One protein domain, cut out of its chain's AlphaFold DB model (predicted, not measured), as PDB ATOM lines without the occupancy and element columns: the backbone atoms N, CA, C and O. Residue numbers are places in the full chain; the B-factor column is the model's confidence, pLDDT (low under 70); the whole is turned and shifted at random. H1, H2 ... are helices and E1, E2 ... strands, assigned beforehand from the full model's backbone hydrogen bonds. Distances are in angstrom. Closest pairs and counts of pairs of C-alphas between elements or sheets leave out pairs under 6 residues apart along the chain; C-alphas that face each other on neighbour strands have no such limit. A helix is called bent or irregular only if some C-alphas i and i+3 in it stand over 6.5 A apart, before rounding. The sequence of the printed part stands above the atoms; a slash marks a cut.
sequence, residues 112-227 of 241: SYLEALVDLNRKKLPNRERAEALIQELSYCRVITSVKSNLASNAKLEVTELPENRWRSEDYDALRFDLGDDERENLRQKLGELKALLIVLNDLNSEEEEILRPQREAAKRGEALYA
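AT A GLANCE: This is residues 112 to 227 of the 241 residues of the protein "Arc family DNA-binding protein" of Qipengyuania vulgaris (UniProt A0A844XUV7). Two bent helices, H1 and the longer H2, run opposite ways, and a small hairpin of strands packs on both, E1 toward H1b and E2 toward H2a. H1a is side by side with residues 204 to 211 of H2a, H1b crosses H2a at 39 degrees, and residues 213 to 227 of H2 stick out. The printed part has 116 residues with H1, E1, E2, H2 in that order, and the class is mostly helix. It is a loose rod, radius of gyration of the C-alphas 19.2 A, spanning 64 by 31 by 18 A.

HOW THE PARTS SIT: Start at H1, residues 112 to 140, assigned as one helix by its hydrogen bonds but bent: C-alphas 123 and 126 are 6.7 A apart. Its arms H1a, residues 112 to 123, and H1b, residues 126 to 140, stand at a steep tilt of 35.5 degrees, only just past shallow. Next come E1, residues 144 to 148, and E2, residues 158 to 161, an antiparallel hairpin with N 148 and O 158 within hydrogen-bond range at 2.9 A. The closest C-alphas of H1b and E1, Leu 138 and Ile 144, are 6.1 A apart. H2, residues 181 to 227, also one helix by its hydrogen bonds, is bent, with C-alphas 211 and 214 7.4 A apart; H2a, residues 181 to 211, and H2b, residues 214 to 227, stand at a steep tilt of 60 degrees. H2a touches H1b with residues 187 to 201 alone, closest at the C-alphas of Leu 194 and Ala 131, 5.8 A. H2a touches H1a at a shallow tilt of 6 degrees, opposite ways, closest at the C-alphas of Leu 204 and Leu 120, 6.9 A. Every O i to N i+4 pair is within hydrogen-bond range in H1a, H1b, H2a and H2b.

IN THESE COORDINATES: Find C-alpha 112 at (-92.913, -47.045, -81.349); H1a runs 16.5 A from there and H1b 21.2 A. From C-alpha 181 at (-74.136, -75.829, -118.597), H2a runs 45.2 A; H2b runs 19.8 A and ends at C-alpha 227 at (-83.610, -66.526, -58.207).

THE WHOLE: The printed part has no cut, and the link from E2 to H2, residues 162 to 180, is long. Look for pLDDT under 70 at residues 149 to 154, 170 to 177, 218 to 219 and 221 to 227.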
ATOM      1  N   SER A 112     -94.004 -47.071 -80.364       71.00
ATOM      2  CA  SER A 112     -92.913 -47.045 -81.349       71.00
ATOM      3  C   SER A 112     -92.230 -48.410 -81.563       71.00
ATOM      4  O   SER A 112     -91.924 -48.814 -82.682       71.00
ATOM      5  N   TYR A 113     -92.049 -49.182 -80.496       76.88
ATOM      6  CA  TYR A 113     -91.464 -50.518 -80.506       76.88
ATOM      7  C   TYR A 113     -92.323 -51.545 -81.252       76.88
ATOM      8  O   TYR A 113     -91.803 -52.362 -82.014       76.88
ATOM      9  N   LEU A 114     -93.639 -51.541 -81.010       71.69
ATOM     10  CA  LEU A 114     -94.551 -52.485 -81.660       71.69
ATOM     11  C   LEU A 114     -94.647 -52.186 -83.154       71.69
ATOM     12  O   LEU A 114     -94.615 -53.111 -83.961       71.69
ATOM     13  N   GLU A 115     -94.705 -50.906 -83.513       80.81
ATOM     14  CA  GLU A 115     -94.669 -50.459 -84.904       80.81
ATOM     15  C   GLU A 115     -93.363 -50.890 -85.586       80.81
ATOM     16  O   GLU A 115     -93.414 -51.512 -86.649       80.81
ATOM     17  N   ALA A 116     -92.212 -50.699 -84.930       87.00
ATOM     18  CA  ALA A 116     -90.916 -51.144 -85.442       87.00
ATOM     19  C   ALA A 116     -90.861 -52.665 -85.671       87.00
ATOM     20  O   ALA A 116     -90.395 -53.115 -86.718       87.00
ATOM     21  N   LEU A 117     -91.388 -53.477 -84.744       85.94
ATOM     22  CA  LEU A 117     -91.463 -54.931 -84.925       85.94
ATOM     23  C   LEU A 117     -92.419 -55.349 -86.050       85.94
ATOM     24  O   LEU A 117     -92.135 -56.308 -86.772       85.94
ATOM     25  N   VAL A 118     -93.561 -54.675 -86.195       85.19
ATOM     26  CA  VAL A 118     -94.518 -54.952 -87.277       85.19
ATOM     27  C   VAL A 118     -93.891 -54.628 -88.628       85.19
ATOM     28  O   VAL A 118     -93.972 -55.446 -89.549       85.19
ATOM     29  N   ASP A 119     -93.219 -53.487 -88.746       89.88
ATOM     30  CA  ASP A 119     -92.528 -53.091 -89.970       89.88
ATOM     31  C   ASP A 119     -91.368 -54.034 -90.298       89.88
ATOM     32  O   ASP A 119     -91.193 -54.431 -91.453       89.88
ATOM     33  N   LEU A 120     -90.615 -54.471 -89.289       93.19
ATOM     34  CA  LEU A 120     -89.540 -55.441 -89.453       93.19
ATOM     35  C   LEU A 120     -90.078 -56.808 -89.899       93.19
ATOM     36  O   LEU A 120     -89.539 -57.409 -90.830       93.19
ATOM     37  N   ASN A 121     -91.197 -57.273 -89.338       89.19
ATOM     38  CA  ASN A 121     -91.866 -58.490 -89.804       89.19
ATOM     39  C   ASN A 121     -92.394 -58.359 -91.236       89.19
ATOM     40  O   ASN A 121     -92.237 -59.292 -92.027       89.19
ATOM     41  N   ARG A 122     -92.948 -57.197 -91.604       91.94
ATOM     42  CA  ARG A 122     -93.382 -56.911 -92.981       91.94
ATOM     43  C   ARG A 122     -92.212 -56.996 -93.967       91.94
ATOM     44  O   ARG A 122     -92.403 -57.484 -95.076       91.94
ATOM     45  N   LYS A 123     -91.004 -56.578 -93.565       94.88
ATOM     46  CA  LYS A 123     -89.772 -56.737 -94.360       94.88
ATOM     47  C   LYS A 123     -89.282 -58.192 -94.393       94.88
ATOM     48  O   LYS A 123     -88.870 -58.668 -95.446       94.88
ATOM     49  N   LYS A 124     -89.313 -58.914 -93.266       92.75
ATOM     50  CA  LYS A 124     -88.790 -60.292 -93.165       92.75
ATOM     51  C   LYS A 124     -89.617 -61.308 -93.938       92.75
ATOM     52  O   LYS A 124     -89.028 -62.183 -94.566       92.75
ATOM     53  N   LEU A 125     -90.945 -61.213 -93.878       91.25
ATOM     54  CA  LEU A 125     -91.845 -62.229 -94.426       91.25
ATOM     55  C   LEU A 125     -91.574 -62.564 -95.907       91.25
ATOM     56  O   LEU A 125     -91.266 -63.724 -96.173       91.25
ATOM     57  N   PRO A 126     -91.560 -61.603 -96.854       94.50
ATOM     58  CA  PRO A 126     -91.315 -61.927 -98.263       94.50
ATOM     59  C   PRO A 126     -89.907 -62.494 -98.505       94.50
ATOM     60  O   PRO A 126     -89.725 -63.373 -99.345       94.50
ATOM     61  N   ASN A 127     -88.904 -62.038 -97.744       94.75
ATOM     62  CA  ASN A 127     -87.542 -62.572 -97.832       94.75
ATOM     63  C   ASN A 127     -87.464 -64.020 -97.326       94.75
ATOM     64  O   ASN A 127     -86.743 -64.829 -97.907       94.75
ATOM     65  N   ARG A 128     -88.218 -64.362 -96.270       91.88
ATOM     66  CA  ARG A 128     -88.328 -65.737 -95.759       91.88
ATOM     67  C   ARG A 128     -89.022 -66.648 -96.757       91.88
ATOM     68  O   ARG A 128     -88.452 -67.674 -97.095       91.88
ATOM     69  N   GLU A 129     -90.179 -66.245 -97.276       91.56
ATOM     70  CA  GLU A 129     -90.925 -67.019 -98.276       91.56
ATOM     71  C   GLU A 129     -90.069 -67.288 -99.521       91.56
ATOM     72  O   GLU A 129     -90.007 -68.412-100.024       91.56
ATOM     73  N   ARG A 130     -89.332 -66.272 -99.990       95.81
ATOM     74  CA  ARG A 130     -88.425 -66.426-101.129       95.81
ATOM     75  C   ARG A 130     -87.243 -67.344-100.814       95.81
ATOM     76  O   ARG A 130     -86.902 -68.190-101.640       95.81
ATOM     77  N   ALA A 131     -86.626 -67.193 -99.642       93.62
ATOM     78  CA  ALA A 131     -85.528 -68.052 -99.215       93.62
ATOM     79  C   ALA A 131     -85.982 -69.510 -99.058       93.62
ATOM     80  O   ALA A 131     -85.274 -70.408 -99.498       93.62
ATOM     81  N   GLU A 132     -87.166 -69.755 -98.495       91.62
ATOM     82  CA  GLU A 132     -87.761 -71.089 -98.354       91.62
ATOM     83  C   GLU A 132     -87.999 -71.752 -99.713       91.62
ATOM     84  O   GLU A 132     -87.596 -72.901 -99.904       91.62
ATOM     85  N   ALA A 133     -88.549 -71.015-100.684       93.88
ATOM     86  CA  ALA A 133     -88.732 -71.515-102.045       93.88
ATOM     87  C   ALA A 133     -87.397 -71.907-102.706       93.88
ATOM     88  O   ALA A 133     -87.282 -72.987-103.286       93.88
ATOM     89  N   LEU A 134     -86.362 -71.067-102.575       94.12
ATOM     90  CA  LEU A 134     -85.025 -71.362-103.105       94.12
ATOM     91  C   LEU A 134     -84.363 -72.538-102.383       94.12
ATOM     92  O   LEU A 134     -83.727 -73.365-103.027       94.12
ATOM     93  N   ILE A 135     -84.508 -72.640-101.059       92.31
ATOM     94  CA  ILE A 135     -83.988 -73.768-100.276       92.31
ATOM     95  C   ILE A 135     -84.630 -75.067-100.748       92.31
ATOM     96  O   ILE A 135     -83.913 -76.045-100.950       92.31
ATOM     97  N   GLN A 136     -85.949 -75.085-100.942       90.44
ATOM     98  CA  GLN A 136     -86.661 -76.261-101.429       90.44
ATOM     99  C   GLN A 136     -86.146 -76.686-102.810       90.44
ATOM    100  O   GLN A 136     -85.804 -77.852-103.003       90.44
ATOM    101  N   GLU A 137     -86.015 -75.741-103.740       92.19
ATOM    102  CA  GLU A 137     -85.543 -76.010-105.099       92.19
ATOM    103  C   GLU A 137     -84.071 -76.460-105.144       92.19
ATOM    104  O   GLU A 137     -83.728 -77.447-105.793       92.19
ATOM    105  N   LEU A 138     -83.184 -75.785-104.411       90.88
ATOM    106  CA  LEU A 138     -81.763 -76.136-104.349       90.88
ATOM    107  C   LEU A 138     -81.524 -77.455-103.602       90.88
ATOM    108  O   LEU A 138     -80.580 -78.176-103.930       90.88
ATOM    109  N   SER A 139     -82.365 -77.784-102.618       89.00
ATOM    110  CA  SER A 139     -82.327 -79.084-101.936       89.00
ATOM    111  C   SER A 139     -82.774 -80.203-102.872       89.00
ATOM    112  O   SER A 139     -82.109 -81.236-102.932       89.00
ATOM    113  N   TYR A 140     -83.839 -79.975-103.650       87.88
ATOM    114  CA  TYR A 140     -84.305 -80.904-104.682       87.88
ATOM    115  C   TYR A 140     -83.204 -81.199-105.714       87.88
ATOM    116  O   TYR A 140     -82.962 -82.352-106.060       87.88
ATOM    117  N   CYS A 141     -82.443 -80.176-106.115       87.00
ATOM    118  CA  CYS A 141     -81.312 -80.310-107.041       87.00
ATOM    119  C   CYS A 141     -79.985 -80.760-106.385       87.00
ATOM    120  O   CYS A 141     -78.920 -80.674-107.011       87.00
ATOM    121  N   ARG A 142     -80.008 -81.183-105.109       88.38
ATOM    122  CA  ARG A 142     -78.818 -81.537-104.305       88.38
ATOM    123  C   ARG A 142     -77.668 -80.529-104.461       88.38
ATOM    124  O   ARG A 142     -76.500 -80.902-104.551       88.38
ATOM    125  N   VAL A 143     -77.994 -79.240-104.505       86.31
ATOM    126  CA  VAL A 143     -77.007 -78.150-104.495       86.31
ATOM    127  C   VAL A 143     -76.552 -77.868-103.064       86.31
ATOM    128  O   VAL A 143     -75.400 -77.508-102.824       86.31
ATOM    129  N   ILE A 144     -77.444 -78.080-102.097       90.00
ATOM    130  CA  ILE A 144     -77.210 -77.856-100.669       90.00
ATOM    131  C   ILE A 144     -77.557 -79.122 -99.877       90.00
ATOM    132  O   ILE A 144     -78.491 -79.838-100.231       90.00
ATOM    133  N   THR A 145     -76.806 -79.428 -98.813       83.06
ATOM    134  CA  THR A 145     -77.074 -80.614 -97.962       83.06
ATOM    135  C   THR A 145     -77.936 -80.312 -96.754       83.06
ATOM    136  O   THR A 145     -78.598 -81.190 -96.208       83.06
ATOM    137  N   SER A 146     -77.829 -79.090 -96.256       79.56
ATOM    138  CA  SER A 146     -78.476 -78.674 -95.029       79.56
ATOM    139  C   SER A 146     -78.464 -77.165 -94.955       79.56
ATOM    140  O   SER A 146     -77.447 -76.524 -95.243       79.56
ATOM    141  N   VAL A 147     -79.564 -76.621 -94.463       75.38
ATOM    142  CA  VAL A 147     -79.602 -75.271 -93.927       75.38
ATOM    143  C   VAL A 147     -79.562 -75.436 -92.417       75.38
ATOM    144  O   VAL A 147     -80.434 -76.088 -91.843       75.38
ATOM    145  N   LYS A 148     -78.529 -74.904 -91.756       72.44
ATOM    146  CA  LYS A 148     -78.539 -74.806 -90.294       72.44
ATOM    147  C   LYS A 148     -79.493 -73.677 -89.939       72.44
ATOM    148  O   LYS A 148     -79.078 -72.545 -89.717       72.44
ATOM    149  N   SER A 149     -80.784 -73.969 -89.958       56.12
ATOM    150  CA  SER A 149     -81.800 -73.014 -89.569       56.12
ATOM    151  C   SER A 149     -82.965 -73.721 -88.904       56.12
ATOM    152  O   SER A 149     -83.518 -74.694 -89.404       56.12
ATOM    153  N   ASN A 150     -83.384 -73.171 -87.772       61.22
ATOM    154  CA  ASN A 150     -84.809 -73.039 -87.563       61.22
ATOM    155  C   ASN A 150     -85.137 -71.688 -88.200       61.22
ATOM    156  O   ASN A 150     -84.808 -70.669 -87.602       61.22
ATOM    157  N   LEU A 151     -85.729 -71.651 -89.399       60.50
ATOM    158  CA  LEU A 151     -86.242 -70.400 -89.996       60.50
ATOM    159  C   LEU A 151     -87.244 -69.695 -89.056       60.50
ATOM    160  O   LEU A 151     -87.387 -68.473 -89.084       60.50
ATOM    161  N   ALA A 152     -87.858 -70.475 -88.160       57.41
ATOM    162  CA  ALA A 152     -88.690 -70.024 -87.050       57.41
ATOM    163  C   ALA A 152     -87.912 -69.398 -85.870       57.41
ATOM    164  O   ALA A 152     -88.511 -68.727 -85.035       57.41
ATOM    165  N   SER A 153     -86.597 -69.606 -85.773       64.06
ATOM    166  CA  SER A 153     -85.735 -69.048 -84.721       64.06
ATOM    167  C   SER A 153     -84.848 -67.933 -85.272       64.06
ATOM    168  O   SER A 153     -84.402 -68.001 -86.413       64.06
ATOM    169  N   ASN A 154     -84.497 -66.951 -84.440       64.81
ATOM    170  CA  ASN A 154     -83.523 -65.901 -84.781       64.81
ATOM    171  C   ASN A 154     -82.064 -66.417 -84.798       64.81
ATOM    172  O   ASN A 154     -81.124 -65.660 -84.571       64.81
ATOM    173  N   ALA A 155     -81.857 -67.717 -85.026       73.50
ATOM    174  CA  ALA A 155     -80.529 -68.287 -85.180       73.50
ATOM    175  C   ALA A 155     -79.894 -67.819 -86.496       73.50
ATOM    176  O   ALA A 155     -80.578 -67.632 -87.505       73.50
ATOM    177  N   LYS A 156     -78.568 -67.663 -86.479       79.00
ATOM    178  CA  LYS A 156     -77.776 -67.324 -87.662       79.00
ATOM    179  C   LYS A 156     -78.017 -68.362 -88.760       79.00
ATOM    180  O   LYS A 156     -77.813 -69.554 -88.532       79.00
ATOM    181  N   LEU A 157     -78.443 -67.903 -89.933       80.00
ATOM    182  CA  LEU A 157     -78.740 -68.777 -91.064       80.00
ATOM    183  C   LEU A 157     -77.456 -69.070 -91.844       80.00
ATOM    184  O   LEU A 157     -76.798 -68.147 -92.329       80.00
ATOM    185  N   GLU A 158     -77.110 -70.352 -91.976       84.25
ATOM    186  CA  GLU A 158     -75.951 -70.817 -92.746       84.25
ATOM    187  C   GLU A 158     -76.353 -71.954 -93.696       84.25
ATOM    188  O   GLU A 158     -77.081 -72.878 -93.318       84.25
ATOM    189  N   VAL A 159     -75.855 -71.897 -94.932       88.38
ATOM    190  CA  VAL A 159     -76.070 -72.913 -95.971       88.38
ATOM    191  C   VAL A 159     -74.779 -73.681 -96.189       88.38
ATOM    192  O   VAL A 159     -73.705 -73.093 -96.283       88.38
ATOM    193  N   THR A 160     -74.885 -75.007 -96.263       88.25
ATOM    194  CA  THR A 160     -73.764 -75.876 -96.639       88.25
ATOM    195  C   THR A 160     -73.920 -76.303 -98.091       88.25
ATOM    196  O   THR A 160     -74.859 -77.022 -98.436       88.25
ATOM    197  N   GLU A 161     -72.999 -75.839 -98.930       88.62
ATOM    198  CA  GLU A 161     -72.959 -76.126-100.363       88.62
ATOM    199  C   GLU A 161     -72.325 -77.484-100.649       88.62
ATOM    200  O   GLU A 161     -71.326 -77.872-100.035       88.62
ATOM    201  N   LEU A 162     -72.879 -78.189-101.632       83.12
ATOM    202  CA  LEU A 162     -72.209 -79.320-102.249       83.12
ATOM    203  C   LEU A 162     -71.248 -78.834-103.341       83.12
ATOM    204  O   LEU A 162     -71.564 -77.882-104.057       83.12
ATOM    205  N   PRO A 163     -70.102 -79.515-103.518       84.75
ATOM    206  CA  PRO A 163     -69.255 -79.325-104.690       84.75
ATOM    207  C   PRO A 163     -70.075 -79.415-105.986       84.75
ATOM    208  O   PRO A 163     -70.919 -80.303-106.101       84.75
ATOM    209  N   GLU A 164     -69.808 -78.547-106.968       81.69
ATOM    210  CA  GLU A 164     -70.601 -78.467-108.214       81.69
ATOM    211  C   GLU A 164     -70.706 -79.807-108.957       81.69
ATOM    212  O   GLU A 164     -71.743 -80.139-109.522       81.69
ATOM    213  N   ASN A 165     -69.664 -80.642-108.896       81.06
ATOM    214  CA  ASN A 165     -69.660 -81.977-109.502       81.06
ATOM    215  C   ASN A 165     -70.607 -82.988-108.819       81.06
ATOM    216  O   ASN A 165     -70.675 -84.144-109.243       81.06
ATOM    217  N   ARG A 166     -71.297 -82.593-107.744       82.38
ATOM    218  CA  ARG A 166     -72.287 -83.406-107.025       82.38
ATOM    219  C   ARG A 166     -73.726 -82.924-107.201       82.38
ATOM    220  O   ARG A 166     -74.617 -83.594-106.686       82.38
ATOM    221  N   TRP A 167     -73.957 -81.814-107.899       86.31
ATOM    222  CA  TRP A 167     -75.307 -81.307-108.154       86.31
ATOM    223  C   TRP A 167     -76.058 -82.273-109.078       86.31
ATOM    224  O   TRP A 167     -75.481 -82.778-110.044       86.31
ATOM    225  N   ARG A 168     -77.325 -82.577-108.770       79.25
ATOM    226  CA  ARG A 168     -78.144 -83.546-109.525       79.25
ATOM    227  C   ARG A 168     -79.622 -83.181-109.469       79.25
ATOM    228  O   ARG A 168     -80.111 -82.849-108.402       79.25
ATOM    229  N   SER A 169     -80.338 -83.337-110.580       72.56
ATOM    230  CA  SER A 169     -81.806 -83.289-110.588       72.56
ATOM    231  C   SER A 169     -82.391 -84.663-110.231       72.56
ATOM    232  O   SER A 169     -81.942 -85.678-110.769       72.56
ATOM    233  N   GLU A 170     -83.377 -84.708-109.329       57.69
ATOM    234  CA  GLU A 170     -84.028 -85.957-108.898       57.69
ATOM    235  C   GLU A 170     -84.854 -86.619-110.013       57.69
ATOM    236  O   GLU A 170     -84.881 -87.848-110.094       57.69
ATOM    237  N   ASP A 171     -85.391 -85.841-110.963       57.44
ATOM    238  CA  ASP A 171     -86.058 -86.373-112.166       57.44
ATOM    239  C   ASP A 171     -85.119 -87.247-113.025       57.44
ATOM    240  O   ASP A 171     -85.563 -88.025-113.872       57.44
ATOM    241  N   TYR A 172     -83.808 -87.167-112.774       53.44
ATOM    242  CA  TYR A 172     -82.756 -87.847-113.520       53.44
ATOM    243  C   TYR A 172     -81.946 -88.865-112.702       53.44
ATOM    244  O   TYR A 172     -81.012 -89.462-113.253       53.44
ATOM    245  N   ASP A 173     -82.309 -89.151-111.440       50.19
ATOM    246  CA  ASP A 173     -81.621 -90.178-110.628       50.19
ATOM    247  C   ASP A 173     -81.728 -91.584-111.276       50.19
ATOM    248  O   ASP A 173     -80.885 -92.451-111.042       50.19
ATOM    249  N   ALA A 174     -82.686 -91.792-112.191       54.78
ATOM    250  CA  ALA A 174     -82.810 -93.014-112.989       54.78
ATOM    251  C   ALA A 174     -81.866 -93.097-114.212       54.78
ATOM    252  O   ALA A 174     -81.670 -94.193-114.739       54.78
ATOM    253  N   LEU A 175     -81.278 -91.988-114.688       53.44
ATOM    254  CA  LEU A 175     -80.629 -91.939-116.012       53.44
ATOM    255  C   LEU A 175     -79.188 -91.391-116.062       53.44
ATOM    256  O   LEU A 175     -78.600 -91.394-117.139       53.44
ATOM    257  N   ARG A 176     -78.561 -91.004-114.940       58.53
ATOM    258  CA  ARG A 176     -77.154 -90.518-114.908       58.53
ATOM    259  C   ARG A 176     -76.841 -89.413-115.939       58.53
ATOM    260  O   ARG A 176     -75.721 -89.355-116.442       58.53
ATOM    261  N   PHE A 177     -77.788 -88.539-116.260       60.47
ATOM    262  CA  PHE A 177     -77.455 -87.377-117.080       60.47
ATOM    263  C   PHE A 177     -76.796 -86.306-116.210       60.47
ATOM    264  O   PHE A 177     -77.261 -86.004-115.109       60.47
ATOM    265  N   ASP A 178     -75.667 -85.790-116.688       75.06
ATOM    266  CA  ASP A 178     -75.025 -84.617-116.111       75.06
ATOM    267  C   ASP A 178     -75.880 -83.381-116.415       75.06
ATOM    268  O   ASP A 178     -76.392 -83.246-117.527       75.06
ATOM    269  N   LEU A 179     -76.015 -82.479-115.436       83.06
ATOM    270  CA  LEU A 179     -76.664 -81.179-115.635       83.06
ATOM    271  C   LEU A 179     -75.971 -80.425-116.773       83.06
ATOM    272  O   LEU A 179     -74.734 -80.319-116.758       83.06
ATOM    273  N   GLY A 180     -76.760 -79.882-117.699       89.50
ATOM    274  CA  GLY A 180     -76.260 -79.027-118.776       89.50
ATOM    275  C   GLY A 180     -75.657 -77.728-118.235       89.50
ATOM    276  O   GLY A 180     -75.969 -77.304-117.121       89.50
ATOM    277  N   ASP A 181     -74.795 -77.076-119.019       90.75
ATOM    278  CA  ASP A 181     -74.136 -75.829-118.597       90.75
ATOM    279  C   ASP A 181     -75.150 -74.727-118.238       90.75
ATOM    280  O   ASP A 181     -74.979 -74.041-117.228       90.75
ATOM    281  N   ASP A 182     -76.254 -74.629-118.984       92.00
ATOM    282  CA  ASP A 182     -77.336 -73.671-118.725       92.00
ATOM    283  C   ASP A 182     -78.060 -73.942-117.393       92.00
ATOM    284  O   ASP A 182     -78.390 -73.017-116.646       92.00
ATOM    285  N   GLU A 183     -78.287 -75.216-117.056       90.31
ATOM    286  CA  GLU A 183     -78.912 -75.609-115.788       90.31
ATOM    287  C   GLU A 183     -77.988 -75.302-114.610       90.31
ATOM    288  O   GLU A 183     -78.435 -74.791-113.580       90.31
ATOM    289  N   ARG A 184     -76.684 -75.563-114.766       89.00
ATOM    290  CA  ARG A 184     -75.677 -75.228-113.751       89.00
ATOM    291  C   ARG A 184     -75.620 -73.730-113.506       89.00
ATOM    292  O   ARG A 184     -75.574 -73.315-112.351       89.00
ATOM    293  N   GLU A 185     -75.658 -72.923-114.560       93.44
ATOM    294  CA  GLU A 185     -75.642 -71.469-114.418       93.44
ATOM    295  C   GLU A 185     -76.908 -70.948-113.720       93.44
ATOM    296  O   GLU A 185     -76.821 -70.122-112.811       93.44
ATOM    297  N   ASN A 186     -78.078 -71.509-114.039       93.44
ATOM    298  CA  ASN A 186     -79.326 -71.204-113.332       93.44
ATOM    299  C   ASN A 186     -79.231 -71.543-111.830       93.44
ATOM    300  O   ASN A 186     -79.571 -70.720-110.976       93.44
ATOM    301  N   LEU A 187     -78.705 -72.724-111.486       92.38
ATOM    302  CA  LEU A 187     -78.508 -73.127-110.090       92.38
ATOM    303  C   LEU A 187     -77.492 -72.231-109.362       92.38
ATOM    304  O   LEU A 187     -77.720 -71.892-108.199       92.38
ATOM    305  N   ARG A 188     -76.419 -71.782-110.030       93.06
ATOM    306  CA  ARG A 188     -75.482 -70.788-109.473       93.06
ATOM    307  C   ARG A 188     -76.172 -69.466-109.182       93.06
ATOM    308  O   ARG A 188     -75.984 -68.915-108.098       93.06
ATOM    309  N   GLN A 189     -76.991 -68.976-110.112       95.88
ATOM    310  CA  GLN A 189     -77.743 -67.740-109.927       95.88
ATOM    311  C   GLN A 189     -78.683 -67.844-108.719       95.88
ATOM    312  O   GLN A 189     -78.673 -66.965-107.858       95.88
ATOM    313  N   LYS A 190     -79.432 -68.947-108.603       94.56
ATOM    314  CA  LYS A 190     -80.331 -69.217-107.467       94.56
ATOM    315  C   LYS A 190     -79.593 -69.350-106.142       94.56
ATOM    316  O   LYS A 190     -80.049 -68.830-105.127       94.56
ATOM    317  N   LEU A 191     -78.438 -70.011-106.137       93.56
ATOM    318  CA  LEU A 191     -77.588 -70.112-104.955       93.56
ATOM    319  C   LEU A 191     -77.041 -68.739-104.535       93.56
ATOM    320  O   LEU A 191     -77.014 -68.426-103.345       93.56
ATOM    321  N   GLY A 192     -76.642 -67.907-105.499       94.06
ATOM    322  CA  GLY A 192     -76.249 -66.518-105.263       94.06
ATOM    323  C   GLY A 192     -77.388 -65.681-104.674       94.06
ATOM    324  O   GLY A 192     -77.182 -64.971-103.691       94.06
ATOM    325  N   GLU A 193     -78.599 -65.822-105.219       95.94
ATOM    326  CA  GLU A 193     -79.809 -65.172-104.704       95.94
ATOM    327  C   GLU A 193     -80.114 -65.609-103.265       95.94
ATOM    328  O   GLU A 193     -80.321 -64.762-102.394       95.94
ATOM    329  N   LEU A 194     -80.060 -66.916-102.979       94.00
ATOM    330  CA  LEU A 194     -80.265 -67.439-101.631       94.00
ATOM    331  C   LEU A 194     -79.251 -66.837-100.651       94.00
ATOM    332  O   LEU A 194     -79.640 -66.350 -99.594       94.00
ATOM    333  N   LYS A 195     -77.959 -66.810-101.000       93.38
ATOM    334  CA  LYS A 195     -76.918 -66.203-100.149       93.38
ATOM    335  C   LYS A 195     -77.207 -64.734 -99.846       93.38
ATOM    336  O   LYS A 195     -77.078 -64.322 -98.695       93.38
ATOM    337  N   ALA A 196     -77.627 -63.963-100.848       95.19
ATOM    338  CA  ALA A 196     -77.988 -62.561-100.663       95.19
ATOM    339  C   ALA A 196     -79.182 -62.400 -99.705       95.19
ATOM    340  O   ALA A 196     -79.124 -61.589 -98.781       95.19
ATOM    341  N   LEU A 197     -80.229 -63.217 -99.859       94.69
ATOM    342  CA  LEU A 197     -81.393 -63.204 -98.966       94.69
ATOM    343  C   LEU A 197     -81.030 -63.568 -97.526       94.69
ATOM    344  O   LEU A 197     -81.545 -62.962 -96.590       94.69
ATOM    345  N   LEU A 198     -80.126 -64.530 -97.326       92.12
ATOM    346  CA  LEU A 198     -79.682 -64.913 -95.985       92.12
ATOM    347  C   LEU A 198     -78.903 -63.799 -95.282       92.12
ATOM    348  O   LEU A 198     -79.043 -63.651 -94.069       92.12
ATOM    349  N   ILE A 199     -78.126 -62.999 -96.019       92.94
ATOM    350  CA  ILE A 199     -77.480 -61.795 -95.471       92.94
ATOM    351  C   ILE A 199     -78.553 -60.810 -94.996       92.94
ATOM    352  O   ILE A 199     -78.563 -60.453 -93.822       92.94
ATOM    353  N   VAL A 200     -79.524 -60.477 -95.857       95.19
ATOM    354  CA  VAL A 200     -80.635 -59.570 -95.513       95.19
ATOM    355  C   VAL A 200     -81.416 -60.066 -94.293       95.19
ATOM    356  O   VAL A 200     -81.738 -59.289 -93.396       95.19
ATOM    357  N   LEU A 201     -81.714 -61.365 -94.217       93.25
ATOM    358  CA  LEU A 201     -82.426 -61.951 -93.081       93.25
ATOM    359  C   LEU A 201     -81.607 -61.911 -91.785       93.25
ATOM    360  O   LEU A 201     -82.186 -61.688 -90.723       93.25
ATOM    361  N   ASN A 202     -80.287 -62.105 -91.849       91.75
ATOM    362  CA  ASN A 202     -79.410 -61.976 -90.683       91.75
ATOM    363  C   ASN A 202     -79.319 -60.517 -90.197       91.75
ATOM    364  O   ASN A 202     -79.339 -60.285 -88.986       91.75
ATOM    365  N   ASP A 203     -79.292 -59.544 -91.110       93.75
ATOM    366  CA  ASP A 203     -79.316 -58.116 -90.768       93.75
ATOM    367  C   ASP A 203     -80.644 -57.736 -90.096       93.75
ATOM    368  O   ASP A 203     -80.647 -57.147 -89.014       93.75
ATOM    369  N   LEU A 204     -81.778 -58.173 -90.659       93.81
ATOM    370  CA  LEU A 204     -83.106 -57.956 -90.069       93.81
ATOM    371  C   LEU A 204     -83.271 -58.663 -88.714       93.81
ATOM    372  O   LEU A 204     -83.906 -58.122 -87.814       93.81
ATOM    373  N   ASN A 205     -82.706 -59.862 -88.537       90.38
ATOM    374  CA  ASN A 205     -82.677 -60.529 -87.230       90.38
ATOM    375  C   ASN A 205     -81.852 -59.722 -86.216       90.38
ATOM    376  O   ASN A 205     -82.240 -59.635 -85.056       90.38
ATOM    377  N   SER A 206     -80.736 -59.128 -86.641       91.31
ATOM    378  CA  SER A 206     -79.898 -58.295 -85.772       91.31
ATOM    379  C   SER A 206     -80.629 -57.016 -85.355       91.31
ATOM    380  O   SER A 206     -80.598 -56.651 -84.185       91.31
ATOM    381  N   GLU A 207     -81.356 -56.376 -86.272       93.75
ATOM    382  CA  GLU A 207     -82.214 -55.223 -85.967       93.75
ATOM    383  C   GLU A 207     -83.339 -55.599 -84.981       93.75
ATOM    384  O   GLU A 207     -83.591 -54.878 -84.017       93.75
ATOM    385  N   GLU A 208     -83.962 -56.770 -85.145       92.75
ATOM    386  CA  GLU A 208     -84.966 -57.280 -84.203       92.75
ATOM    387  C   GLU A 208     -84.378 -57.517 -82.804       92.75
ATOM    388  O   GLU A 208     -85.020 -57.220 -81.798       92.75
ATOM    389  N   GLU A 209     -83.152 -58.042 -82.731       90.69
ATOM    390  CA  GLU A 209     -82.413 -58.250 -81.484       90.69
ATOM    391  C   GLU A 209     -82.090 -56.932 -80.771       90.69
ATOM    392  O   GLU A 209     -82.246 -56.851 -79.552       90.69
ATOM    393  N   GLU A 210     -81.682 -55.896 -81.507       91.00
ATOM    394  CA  GLU A 210     -81.480 -54.544 -80.965       91.00
ATOM    395  C   GLU A 210     -82.783 -53.978 -80.398       91.00
ATOM    396  O   GLU A 210     -82.806 -53.502 -79.262       91.00
ATOM    397  N   ILE A 211     -83.878 -54.104 -81.156       86.56
ATOM    398  CA  ILE A 211     -85.211 -53.693 -80.719       86.56
ATOM    399  C   ILE A 211     -85.565 -54.440 -79.426       86.56
ATOM    400  O   ILE A 211     -85.832 -53.808 -78.408       86.56
ATOM    401  N   LEU A 212     -85.492 -55.776 -79.407       85.12
ATOM    402  CA  LEU A 212     -85.834 -56.640 -78.264       85.12
ATOM    403  C   LEU A 212     -84.876 -56.543 -77.062       85.12
ATOM    404  O   LEU A 212     -85.238 -57.017 -75.977       85.12
ATOM    405  N   ARG A 213     -83.675 -55.972 -77.208       85.94
ATOM    406  CA  ARG A 213     -82.636 -55.971 -76.164       85.94
ATOM    407  C   ARG A 213     -83.136 -55.472 -74.806       85.94
ATOM    408  O   ARG A 213     -82.956 -56.212 -73.834       85.94
ATOM    409  N   PRO A 214     -83.818 -54.315 -74.690       80.12
ATOM    410  CA  PRO A 214     -84.265 -53.812 -73.394       80.12
ATOM    411  C   PRO A 214     -85.229 -54.774 -72.689       80.12
ATOM    412  O   PRO A 214     -85.155 -54.954 -71.474       80.12
ATOM    413  N   GLN A 215     -86.101 -55.450 -73.446       74.94
ATOM    414  CA  GLN A 215     -87.042 -56.429 -72.897       74.94
ATOM    415  C   GLN A 215     -86.335 -57.690 -72.416       74.94
ATOM    416  O   GLN A 215     -86.663 -58.214 -71.354       74.94
ATOM    417  N   ARG A 216     -85.340 -58.173 -73.167       80.50
ATOM    418  CA  ARG A 216     -84.533 -59.332 -72.763       80.50
ATOM    419  C   ARG A 216     -83.702 -59.028 -71.524       80.50
ATOM    420  O   ARG A 216     -83.604 -59.868 -70.637       80.50
ATOM    421  N   GLU A 217     -83.139 -57.828 -71.426       77.94
ATOM    422  CA  GLU A 217     -82.430 -57.370 -70.229       77.94
ATOM    423  C   GLU A 217     -83.368 -57.204 -69.030       77.94
ATOM    424  O   GLU A 217     -83.007 -57.560 -67.909       77.94
ATOM    425  N   ALA A 218     -84.580 -56.687 -69.242       68.56
ATOM    426  CA  ALA A 218     -85.605 -56.626 -68.204       68.56
ATOM    427  C   ALA A 218     -86.018 -58.032 -67.737       68.56
ATOM    428  O   ALA A 218     -86.054 -58.282 -66.535       68.56
ATOM    429  N   ALA A 219     -86.238 -58.965 -68.668       69.81
ATOM    430  CA  ALA A 219     -86.564 -60.355 -68.363       69.81
ATOM    431  C   ALA A 219     -85.443 -61.035 -67.562       69.81
ATOM    432  O   ALA A 219     -85.709 -61.569 -66.489       69.81
ATOM    433  N   LYS A 220     -84.182 -60.917 -68.004       73.94
ATOM    434  CA  LYS A 220     -83.009 -61.441 -67.280       73.94
ATOM    435  C   LYS A 220     -82.882 -60.862 -65.870       73.94
ATOM    436  O   LYS A 220     -82.569 -61.590 -64.935       73.94
ATOM    437  N   ARG A 221     -83.122 -59.557 -65.699       65.56
ATOM    438  CA  ARG A 221     -83.131 -58.920 -64.369       65.56
ATOM    439  C   ARG A 221     -84.254 -59.469 -63.490       65.56
ATOM    440  O   ARG A 221     -84.012 -59.734 -62.316       65.56
ATOM    441  N   GLY A 222     -85.444 -59.669 -64.053       61.22
ATOM    442  CA  GLY A 222     -86.571 -60.297 -63.362       61.22
ATOM    443  C   GLY A 222     -86.268 -61.732 -62.924       61.22
ATOM    444  O   GLY A 222     -86.503 -62.081 -61.771       61.22
ATOM    445  N   GLU A 223     -85.676 -62.542 -63.805       64.94
ATOM    446  CA  GLU A 223     -85.231 -63.908 -63.496       64.94
ATOM    447  C   GLU A 223     -84.167 -63.931 -62.391       64.94
ATOM    448  O   GLU A 223     -84.263 -64.730 -61.460       64.94
ATOM    449  N   ALA A 224     -83.182 -63.029 -62.447       60.66
ATOM    450  CA  ALA A 224     -82.144 -62.917 -61.424       60.66
ATOM    451  C   ALA A 224     -82.718 -62.511 -60.057       60.66
ATOM    452  O   ALA A 224     -82.336 -63.078 -59.033       60.66
ATOM    453  N   LEU A 225     -83.663 -61.565 -60.037       51.53
ATOM    454  CA  LEU A 225     -84.362 -61.164 -58.817       51.53
ATOM    455  C   LEU A 225     -85.167 -62.330 -58.234       51.53
ATOM    456  O   LEU A 225     -85.068 -62.605 -57.040       51.53
ATOM    457  N   TYR A 226     -85.920 -63.048 -59.072       56.12
ATOM    458  CA  TYR A 226     -86.662 -64.234 -58.652       56.12
ATOM    459  C   TYR A 226     -85.730 -65.297 -58.053       56.12
ATOM    460  O   TYR A 226     -85.990 -65.802 -56.963       56.12
ATOM    461  N   ALA A 227     -84.604 -65.584 -58.712       62.66
ATOM    462  CA  ALA A 227     -83.610 -66.526 -58.207       62.66
ATOM    463  C   ALA A 227     -83.034 -66.099 -56.844       62.66
ATOM    464  O   ALA A 227     -82.884 -66.940 -55.959       62.66
TER     465      ALA A 227